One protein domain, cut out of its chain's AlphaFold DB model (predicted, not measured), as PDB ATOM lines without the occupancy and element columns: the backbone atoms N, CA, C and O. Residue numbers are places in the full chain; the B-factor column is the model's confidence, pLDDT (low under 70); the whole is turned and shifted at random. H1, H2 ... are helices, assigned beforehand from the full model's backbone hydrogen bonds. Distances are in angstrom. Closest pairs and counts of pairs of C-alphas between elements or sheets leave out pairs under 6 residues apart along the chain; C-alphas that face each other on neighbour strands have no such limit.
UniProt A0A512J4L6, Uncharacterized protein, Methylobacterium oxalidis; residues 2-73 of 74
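What this domain is: This is residues 2 to 73 of the 74 residues of an uncharacterized protein of Methylobacterium oxalidis (UniProt A0A512J4L6). Three helices make a loose, open frame: the long H1 forms one side, H2 starts near residues 15 to 19 of H1 and leads away from it at about a right angle, and H3 folds back from the far end of H2, so that H2 and H3 form a V. H1 and H3 stay apart, and the loop after H1 sticks out with residues 26 to 35. The printed part has 72 residues, with three named helices in the order H1, H2, H3 and no named strand; the class is all helix. The whole is loose, with a radius of gyration of the C-alphas of 14.7 A and spans of 44 by 30 by 21 A.

Where its parts are: H1 covers residues 2 to 25 and measures 35.5 A from C-alpha 2 at (238.442, 186.633, 129.401) to C-alpha 25. H2 covers residues 36 to 50, 21.1 A long, and begins with C-alpha 36 at (240.588, 189.949, 102.956). H3 covers residues 55 to 71, 24.1 A long, and ends with C-alpha 71 at (249.735, 200.506, 125.202).

How they stand to each other: H1, with residues 15 to 19 alone, touches residues 36 to 40 of H2; the closest C-alphas, of Tyr 18 and Leu 40, are 6.9 A apart. Their lines are about perpendicular, at 87 degrees. Residues 45 to 49 of H2 touch residues 55 to 58 of H3; the closest C-alphas, of Leu 45 and Pro 55, are 5.3 A apart. These two helices run opposite ways at a steep tilt of 50 degrees. H1 and H3 are apart. Every O i to N i+4 pair is within hydrogen-bond range in H2 and H3, and 19 of 20 are in H1.

The domain as a whole: The two C-alphas farthest apart, of Leu 28 and Gln 72, are 44.4 A apart. The printed part has no cut. The link from H1 to H2 is short and that from H2 to H3 is tight. The mean pLDDT of the printed part is 80.2; residues 2 to 5, 23 to 34 and 72 to 73 are under 70.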
ATOM      1  N   ILE A   2     239.711 187.277 129.875       51.97
ATOM      2  CA  ILE A   2     238.442 186.633 129.401       51.97
ATOM      3  C   ILE A   2     237.719 187.452 128.302       51.97
ATOM      4  O   ILE A   2     237.143 186.899 127.363       51.97
ATOM      5  N   VAL A   3     237.776 188.785 128.390       57.09
ATOM      6  CA  VAL A   3     237.121 189.697 127.431       57.09
ATOM      7  C   VAL A   3     237.855 189.736 126.081       57.09
ATOM      8  O   VAL A   3     237.205 189.730 125.040       57.09
ATOM      9  N   GLU A   4     239.191 189.698 126.085       55.34
ATOM     10  CA  GLU A   4     240.016 189.650 124.862       55.34
ATOM     11  C   GLU A   4     239.777 188.372 124.062       55.34
ATOM     12  O   GLU A   4     239.491 188.441 122.871       55.34
ATOM     13  N   VAL A   5     239.779 187.210 124.732       58.75
ATOM     14  CA  VAL A   5     239.501 185.912 124.089       58.75
ATOM     15  C   VAL A   5     238.133 185.922 123.399       58.75
ATOM     16  O   VAL A   5     237.959 185.328 122.336       58.75
ATOM     17  N   SER A   6     237.168 186.648 123.967       70.44
ATOM     18  CA  SER A   6     235.827 186.772 123.396       70.44
ATOM     19  C   SER A   6     235.797 187.687 122.165       70.44
ATOM     20  O   SER A   6     235.120 187.365 121.191       70.44
ATOM     21  N   ARG A   7     236.546 188.799 122.164       75.00
ATOM     22  CA  ARG A   7     236.595 189.735 121.026       75.00
ATOM     23  C   ARG A   7     237.360 189.172 119.834       75.00
ATOM     24  O   ARG A   7     236.852 189.251 118.720       75.00
ATOM     25  N   THR A   8     238.511 188.542 120.062       81.75
ATOM     26  CA  THR A   8     239.290 187.905 118.987       81.75
ATOM     27  C   THR A   8     238.495 186.784 118.322       81.75
ATOM     28  O   THR A   8     238.487 186.671 117.102       81.75
ATOM     29  N   LYS A   9     237.742 185.996 119.103       84.38
ATOM     30  CA  LYS A   9     236.890 184.932 118.560       84.38
ATOM     31  C   LYS A   9     235.765 185.470 117.671       84.38
ATOM     32  O   LYS A   9     235.488 184.889 116.623       84.38
ATOM     33  N   LEU A  10     235.128 186.571 118.074       87.06
ATOM     34  CA  LEU A  10     234.096 187.228 117.266       87.06
ATOM     35  C   LEU A  10     234.674 187.807 115.972       87.06
ATOM     36  O   LEU A  10     234.070 187.628 114.919       87.06
ATOM     37  N   ALA A  11     235.846 188.443 116.040       86.25
ATOM     38  CA  ALA A  11     236.535 188.965 114.863       86.25
ATOM     39  C   ALA A  11     236.900 187.847 113.874       86.25
ATOM     40  O   ALA A  11     236.611 187.972 112.689       86.25
ATOM     41  N   GLN A  12     237.434 186.723 114.368       85.94
ATOM     42  CA  GLN A  12     237.723 185.559 113.527       85.94
ATOM     43  C   GLN A  12     236.451 184.991 112.890       85.94
ATOM     44  O   GLN A  12     236.435 184.723 111.700       85.94
ATOM     45  N   THR A  13     235.357 184.877 113.650       91.12
ATOM     46  CA  THR A  13     234.076 184.388 113.109       91.12
ATOM     47  C   THR A  13     233.540 185.304 112.005       91.12
ATOM     48  O   THR A  13     232.991 184.819 111.020       91.12
ATOM     49  N   ALA A  14     233.692 186.623 112.154       89.19
ATOM     50  CA  ALA A  14     233.303 187.579 111.122       89.19
ATOM     51  C   ALA A  14     234.162 187.430 109.857       89.19
ATOM     52  O   ALA A  14     233.612 187.441 108.759       89.19
ATOM     53  N   LEU A  15     235.476 187.236 110.013       87.25
ATOM     54  CA  LEU A  15     236.390 187.000 108.895       87.25
ATOM     55  C   LEU A  15     236.101 185.671 108.187       87.25
ATOM     56  O   LEU A  15     235.993 185.645 106.969       87.25
ATOM     57  N   ASP A  16     235.884 184.588 108.933       88.56
ATOM     58  CA  ASP A  16     235.541 183.282 108.363       88.56
ATOM     59  C   ASP A  16     234.216 183.344 107.583       88.56
ATOM     60  O   ASP A  16     234.091 182.766 106.503       88.56
ATOM     61  N   ALA A  17     233.219 184.065 108.111       89.25
ATOM     62  CA  ALA A  17     231.944 184.274 107.430       89.25
ATOM     63  C   ALA A  17     232.104 185.117 106.157       89.25
ATOM     64  O   ALA A  17     231.486 184.796 105.142       89.25
ATOM     65  N   TYR A  18     232.943 186.155 106.205       87.00
ATOM     66  CA  TYR A  18     233.283 186.986 105.054       87.00
ATOM     67  C   TYR A  18     233.956 186.159 103.956       87.00
ATOM     68  O   TYR A  18     233.430 186.088 102.853       87.00
ATOM     69  N   ILE A  19     235.022 185.425 104.283       84.88
ATOM     70  CA  ILE A  19     235.734 184.545 103.344       84.88
ATOM     71  C   ILE A  19     234.803 183.458 102.797       84.88
ATOM     72  O   ILE A  19     234.879 183.104 101.626       84.88
ATOM     73  N   SER A  20     233.900 182.911 103.614       85.38
ATOM     74  CA  SER A  20     232.928 181.926 103.131       85.38
ATOM     75  C   SER A  20     231.919 182.519 102.144       85.38
ATOM     76  O   SER A  20     231.438 181.783 101.281       85.38
ATOM     77  N   ALA A  21     231.549 183.791 102.301       81.81
ATOM     78  CA  ALA A  21     230.650 184.489 101.389       81.81
ATOM     79  C   ALA A  21     231.390 184.910 100.111       81.81
ATOM     80  O   ALA A  21     230.950 184.570  99.017       81.81
ATOM     81  N   GLU A  22     232.560 185.535 100.251       74.69
ATOM     82  CA  GLU A  22     233.427 185.939  99.143       74.69
ATOM     83  C   GLU A  22     233.926 184.740  98.352       74.69
ATOM     84  O   GLU A  22     233.758 184.706  97.149       74.69
ATOM     85  N   GLY A  23     234.442 183.687  98.983       63.66
ATOM     86  CA  GLY A  23     234.889 182.467  98.303       63.66
ATOM     87  C   GLY A  23     233.769 181.697  97.586       63.66
ATOM     88  O   GLY A  23     234.057 180.801  96.786       63.66
ATOM     89  N   ALA A  24     232.495 182.021  97.840       58.22
ATOM     90  CA  ALA A  24     231.382 181.563  97.012       58.22
ATOM     91  C   ALA A  24     231.238 182.393  95.720       58.22
ATOM     92  O   ALA A  24     230.865 181.829  94.692       58.22
ATOM     93  N   GLU A  25     231.582 183.683  95.754       56.84
ATOM     94  CA  GLU A  25     231.548 184.614  94.616       56.84
ATOM     95  C   GLU A  25     232.869 184.630  93.813       56.84
ATOM     96  O   GLU A  25     232.852 184.589  92.588       56.84
ATOM     97  N   GLN A  26     234.024 184.547  94.472       53.19
ATOM     98  CA  GLN A  26     235.382 184.611  93.912       53.19
ATOM     99  C   GLN A  26     235.778 183.361  93.110       53.19
ATOM    100  O   GLN A  26     236.726 183.390  92.331       53.19
ATOM    101  N   ARG A  27     235.008 182.264  93.199       52.56
ATOM    102  CA  ARG A  27     235.106 181.151  92.228       52.56
ATOM    103  C   ARG A  27     234.740 181.571  90.799       52.56
ATOM    104  O   ARG A  27     234.934 180.766  89.889       52.56
ATOM    105  N   LEU A  28     234.186 182.769  90.600       50.59
ATOM    106  CA  LEU A  28     233.800 183.282  89.289       50.59
ATOM    107  C   LEU A  28     234.816 184.254  88.677       50.59
ATOM    108  O   LEU A  28     234.857 184.326  87.451       50.59
ATOM    109  N   GLU A  29     235.652 184.951  89.456       51.69
ATOM    110  CA  GLU A  29     236.560 185.970  88.908       51.69
ATOM    111  C   GLU A  29     237.948 185.963  89.574       51.69
ATOM    112  O   GLU A  29     238.125 186.178  90.769       51.69
ATOM    113  N   ASP A  30     238.942 185.691  88.732       52.34
ATOM    114  CA  ASP A  30     240.355 185.441  89.017       52.34
ATOM    115  C   ASP A  30     241.121 186.760  89.267       52.34
ATOM    116  O   ASP A  30     241.990 187.159  88.486       52.34
ATOM    117  N   SER A  31     240.753 187.516  90.308       49.34
ATOM    118  CA  SER A  31     241.326 188.845  90.569       49.34
ATOM    119  C   SER A  31     242.139 188.919  91.861       49.34
ATOM    120  O   SER A  31     241.633 188.625  92.937       49.34
ATOM    121  N   VAL A  32     243.400 189.348  91.702       52.41
ATOM    122  CA  VAL A  32     244.325 189.987  92.662       52.41
ATOM    123  C   VAL A  32     243.935 189.838  94.138       52.41
ATOM    124  O   VAL A  32     243.034 190.524  94.596       52.41
ATOM    125  N   HIS A  33     244.689 189.024  94.888       54.28
ATOM    126  CA  HIS A  33     244.558 188.870  96.342       54.28
ATOM    127  C   HIS A  33     244.751 190.209  97.079       54.28
ATOM    128  O   HIS A  33     245.858 190.554  97.506       54.28
ATOM    129  N   SER A  34     243.680 190.982  97.215       61.91
ATOM    130  CA  SER A  34     243.556 192.015  98.229       61.91
ATOM    131  C   SER A  34     243.563 191.353  99.610       61.91
ATOM    132  O   SER A  34     243.321 190.156  99.773       61.91
ATOM    133  N   CYS A  35     243.968 192.109 100.628       74.69
ATOM    134  CA  CYS A  35     243.958 191.608 101.994       74.69
ATOM    135  C   CYS A  35     242.496 191.479 102.436       74.69
ATOM    136  O   CYS A  35     241.865 192.501 102.680       74.69
ATOM    137  N   GLU A  36     241.988 190.253 102.588       81.62
ATOM    138  CA  GLU A  36     240.588 189.949 102.956       81.62
ATOM    139  C   GLU A  36     240.117 190.739 104.196       81.62
ATOM    140  O   GLU A  36     238.960 191.126 104.321       81.62
ATOM    141  N   ILE A  37     241.041 191.043 105.114       84.38
ATOM    142  CA  ILE A  37     240.780 191.874 106.297       84.38
ATOM    143  C   ILE A  37     240.500 193.337 105.914       84.38
ATOM    144  O   ILE A  37     239.638 193.971 106.516       84.38
ATOM    145  N   VAL A  38     241.232 193.899 104.949       85.62
ATOM    146  CA  VAL A  38     241.043 195.280 104.472       85.62
ATOM    147  C   VAL A  38     239.717 195.420 103.733       85.62
ATOM    148  O   VAL A  38     239.019 196.412 103.948       85.62
ATOM    149  N   ASP A  39     239.348 194.431 102.924       86.75
ATOM    150  CA  ASP A  39     238.077 194.445 102.197       86.75
ATOM    151  C   ASP A  39     236.900 194.323 103.172       86.75
ATOM    152  O   ASP A  39     236.027 195.192 103.193       86.75
ATOM    153  N   LEU A  40     236.974 193.384 104.125       89.50
ATOM    154  CA  LEU A  40     236.005 193.283 105.219       89.50
ATOM    155  C   LEU A  40     235.885 194.591 106.019       89.50
ATOM    156  O   LEU A  40     234.780 195.034 106.335       89.50
ATOM    157  N   ILE A  41     237.001 195.240 106.366       91.44
ATOM    158  CA  ILE A  41     236.967 196.538 107.062       91.44
ATOM    159  C   ILE A  41     236.269 197.591 106.195       91.44
ATOM    160  O   ILE A  41     235.460 198.365 106.711       91.44
ATOM    161  N   THR A  42     236.559 197.620 104.898       90.75
ATOM    162  CA  THR A  42     235.968 198.573 103.954       90.75
ATOM    163  C   THR A  42     234.456 198.391 103.870       90.75
ATOM    164  O   THR A  42     233.714 199.360 104.050       90.75
ATOM    165  N   ASP A  43     233.980 197.157 103.723       91.12
ATOM    166  CA  ASP A  43     232.551 196.846 103.670       91.12
ATOM    167  C   ASP A  43     231.825 197.191 104.969       91.12
ATOM    168  O   ASP A  43     230.732 197.770 104.955       91.12
ATOM    169  N   LEU A  44     232.442 196.922 106.123       92.81
ATOM    170  CA  LEU A  44     231.886 197.310 107.420       92.81
ATOM    171  C   LEU A  44     231.772 198.833 107.569       92.81
ATOM    172  O   LEU A  44     230.803 199.327 108.156       92.81
ATOM    173  N   LEU A  45     232.728 199.590 107.029       94.44
ATOM    174  CA  LEU A  45     232.688 201.051 107.014       94.44
ATOM    175  C   LEU A  45     231.606 201.586 106.067       94.44
ATOM    176  O   LEU A  45     230.886 202.520 106.434       94.44
ATOM    177  N   LEU A  46     231.431 200.977 104.893       94.19
ATOM    178  CA  LEU A  46     230.340 201.308 103.970       94.19
ATOM    179  C   LEU A  46     228.970 201.010 104.596       94.19
ATOM    180  O   LEU A  46     228.064 201.844 104.533       94.19
ATOM    181  N   LEU A  47     228.826 199.874 105.282       93.69
ATOM    182  CA  LEU A  47     227.617 199.538 106.034       93.69
ATOM    183  C   LEU A  47     227.352 200.546 107.159       93.69
ATOM    184  O   LEU A  47     226.208 200.952 107.377       93.69
ATOM    185  N   ALA A  48     228.392 200.974 107.879       94.19
ATOM    186  CA  ALA A  48     228.265 202.007 108.901       94.19
ATOM    187  C   ALA A  48     227.740 203.318 108.296       94.19
ATOM    188  O   ALA A  48     226.815 203.911 108.854       94.19
ATOM    189  N   HIS A  49     228.250 203.714 107.124       95.38
ATOM    190  CA  HIS A  49     227.756 204.876 106.386       95.38
ATOM    191  C   HIS A  49     226.275 204.764 106.031       95.38
ATOM    192  O   HIS A  49     225.498 205.674 106.320       95.38
ATOM    193  N   GLN A  50     225.859 203.621 105.484       96.44
ATOM    194  CA  GLN A  50     224.455 203.357 105.156       96.44
ATOM    195  C   GLN A  50     223.542 203.418 106.391       96.44
ATOM    196  O   GLN A  50     222.372 203.779 106.284       96.44
ATOM    197  N   ARG A  51     224.074 203.107 107.578       95.69
ATOM    198  CA  ARG A  51     223.368 203.218 108.864       95.69
ATOM    199  C   ARG A  51     223.420 204.620 109.484       95.69
ATOM    200  O   ARG A  51     222.926 204.801 110.595       95.69
ATOM    201  N   GLY A  52     223.986 205.605 108.787       95.69
ATOM    202  CA  GLY A  52     224.075 206.997 109.234       95.69
ATOM    203  C   GLY A  52     225.273 207.304 110.135       95.69
ATOM    204  O   GLY A  52     225.326 208.379 110.732       95.69
ATOM    205  N   CYS A  53     226.238 206.390 110.252       95.62
ATOM    206  CA  CYS A  53     227.491 206.635 110.961       95.62
ATOM    207  C   CYS A  53     228.546 207.199 110.002       95.62
ATOM    208  O   CYS A  53     228.694 206.717 108.887       95.62
ATOM    209  N   ASP A  54     229.342 208.174 110.444       95.38
ATOM    210  CA  ASP A  54     230.492 208.649 109.669       95.38
ATOM    211  C   ASP A  54     231.656 207.633 109.735       95.38
ATOM    212  O   ASP A  54     232.185 207.399 110.831       95.38
ATOM    213  N   PRO A  55     232.097 207.047 108.605       93.31
ATOM    214  CA  PRO A  55     233.179 206.062 108.586       93.31
ATOM    215  C   PRO A  55     234.491 206.583 109.173       93.31
ATOM    216  O   PRO A  55     235.183 205.859 109.887       93.31
ATOM    217  N   VAL A  56     234.822 207.856 108.936       94.50
ATOM    218  CA  VAL A  56     236.069 208.458 109.432       94.50
ATOM    219  C   VAL A  56     236.069 208.500 110.960       94.50
ATOM    220  O   VAL A  56     237.062 208.155 111.606       94.50
ATOM    221  N   SER A  57     234.943 208.880 111.556       94.12
ATOM    222  CA  SER A  57     234.754 208.871 113.007       94.12
ATOM    223  C   SER A  57     234.816 207.459 113.594       94.12
ATOM    224  O   SER A  57     235.379 207.282 114.678       94.12
ATOM    225  N   VAL A  58     234.294 206.450 112.885       94.50
ATOM    226  CA  VAL A  58     234.401 205.033 113.282       94.50
ATOM    227  C   VAL A  58     235.864 204.588 113.311       94.50
ATOM    228  O   VAL A  58     236.305 204.069 114.337       94.50
ATOM    229  N   VAL A  59     236.634 204.865 112.253       95.12
ATOM    230  CA  VAL A  59     238.067 204.521 112.179       95.12
ATOM    231  C   VAL A  59     238.855 205.186 113.304       95.12
ATOM    232  O   VAL A  59     239.555 204.503 114.046       95.12
ATOM    233  N   ARG A  60     238.688 206.498 113.512       94.00
ATOM    234  CA  ARG A  60     239.391 207.224 114.588       94.00
ATOM    235  C   ARG A  60     239.078 206.668 115.971       94.00
ATOM    236  O   ARG A  60     239.920 206.688 116.866       94.00
ATOM    237  N   ARG A  61     237.841 206.223 116.190       93.12
ATOM    238  CA  ARG A  61     237.452 205.620 117.462       93.12
ATOM    239  C   ARG A  61     238.097 204.246 117.619       93.12
ATOM    240  O   ARG A  61     238.658 203.987 118.678       93.12
ATOM    241  N   ALA A  62     238.049 203.411 116.583       91.56
ATOM    242  CA  ALA A  62     238.698 202.104 116.571       91.56
ATOM    243  C   ALA A  62     240.210 202.217 116.831       91.56
ATOM    244  O   ALA A  62     240.719 201.525 117.704       91.56
ATOM    245  N   GLU A  63     240.894 203.159 116.177       93.62
ATOM    246  CA  GLU A  63     242.318 203.451 116.393       93.62
ATOM    247  C   GLU A  63     242.625 203.749 117.867       93.62
ATOM    248  O   GLU A  63     243.511 203.134 118.452       93.62
ATOM    249  N   ARG A  64     241.846 204.629 118.516       92.62
ATOM    250  CA  ARG A  64     242.017 204.915 119.953       92.62
ATOM    251  C   ARG A  64     241.821 203.681 120.830       92.62
ATOM    252  O   ARG A  64     242.516 203.549 121.831       92.62
ATOM    253  N   HIS A  65     240.866 202.814 120.492       89.00
ATOM    254  CA  HIS A  65     240.638 201.574 121.232       89.00
ATOM    255  C   HIS A  65     241.820 200.613 121.087       89.00
ATOM    256  O   HIS A  65     242.276 200.089 122.095       89.00
ATOM    257  N   VAL A  66     242.342 200.443 119.869       88.75
ATOM    258  CA  VAL A  66     243.533 199.618 119.619       88.75
ATOM    259  C   VAL A  66     244.722 200.164 120.398       88.75
ATOM    260  O   VAL A  66     245.313 199.424 121.170       88.75
ATOM    261  N   LEU A  67     245.012 201.464 120.277       90.44
ATOM    262  CA  LEU A  67     246.118 202.099 120.997       90.44
ATOM    263  C   LEU A  67     245.994 201.931 122.515       90.44
ATOM    264  O   LEU A  67     246.992 201.668 123.175       90.44
ATOM    265  N   ALA A  68     244.787 202.062 123.072       87.50
ATOM    266  CA  ALA A  68     244.560 201.839 124.496       87.50
ATOM    267  C   ALA A  68     244.831 200.381 124.903       87.50
ATOM    268  O   ALA A  68     245.450 200.147 125.935       87.50
ATOM    269  N   GLU A  69     244.406 199.408 124.097       81.50
ATOM    270  CA  GLU A  69     244.606 197.986 124.395       81.50
ATOM    271  C   GLU A  69     246.066 197.551 124.219       81.50
ATOM    272  O   GLU A  69     246.559 196.764 125.022       81.50
ATOM    273  N   THR A  70     246.788 198.101 123.240       81.94
ATOM    274  CA  THR A  70     248.193 197.754 122.985       81.94
ATOM    275  C   THR A  70     249.167 198.490 123.902       81.94
ATOM    276  O   THR A  70     250.154 197.902 124.323       81.94
ATOM    277  N   ALA A  71     248.889 199.748 124.269       76.94
ATOM    278  CA  ALA A  71     249.735 200.506 125.202       76.94
ATOM    279  C   ALA A  71     249.665 199.969 126.645       76.94
ATOM    280  O   ALA A  71     250.525 200.268 127.462       76.94
ATOM    281  N   GLN A  72     248.637 199.181 126.979       57.88
ATOM    282  CA  GLN A  72     248.526 198.489 128.269       57.88
ATOM    283  C   GLN A  72     249.327 197.176 128.333       57.88
ATOM    284  O   GLN A  72     249.339 196.538 129.386       57.88
ATOM    285  N   GLN A  73     249.948 196.749 127.230       53.88
ATOM    286  CA  GLN A  73     250.762 195.530 127.162       53.88
ATOM    287  C   GLN A  73     252.275 195.792 127.286       53.88
ATOM    288  O   GLN A  73     253.046 194.836 127.190       53.88
TER     289      GLN A  73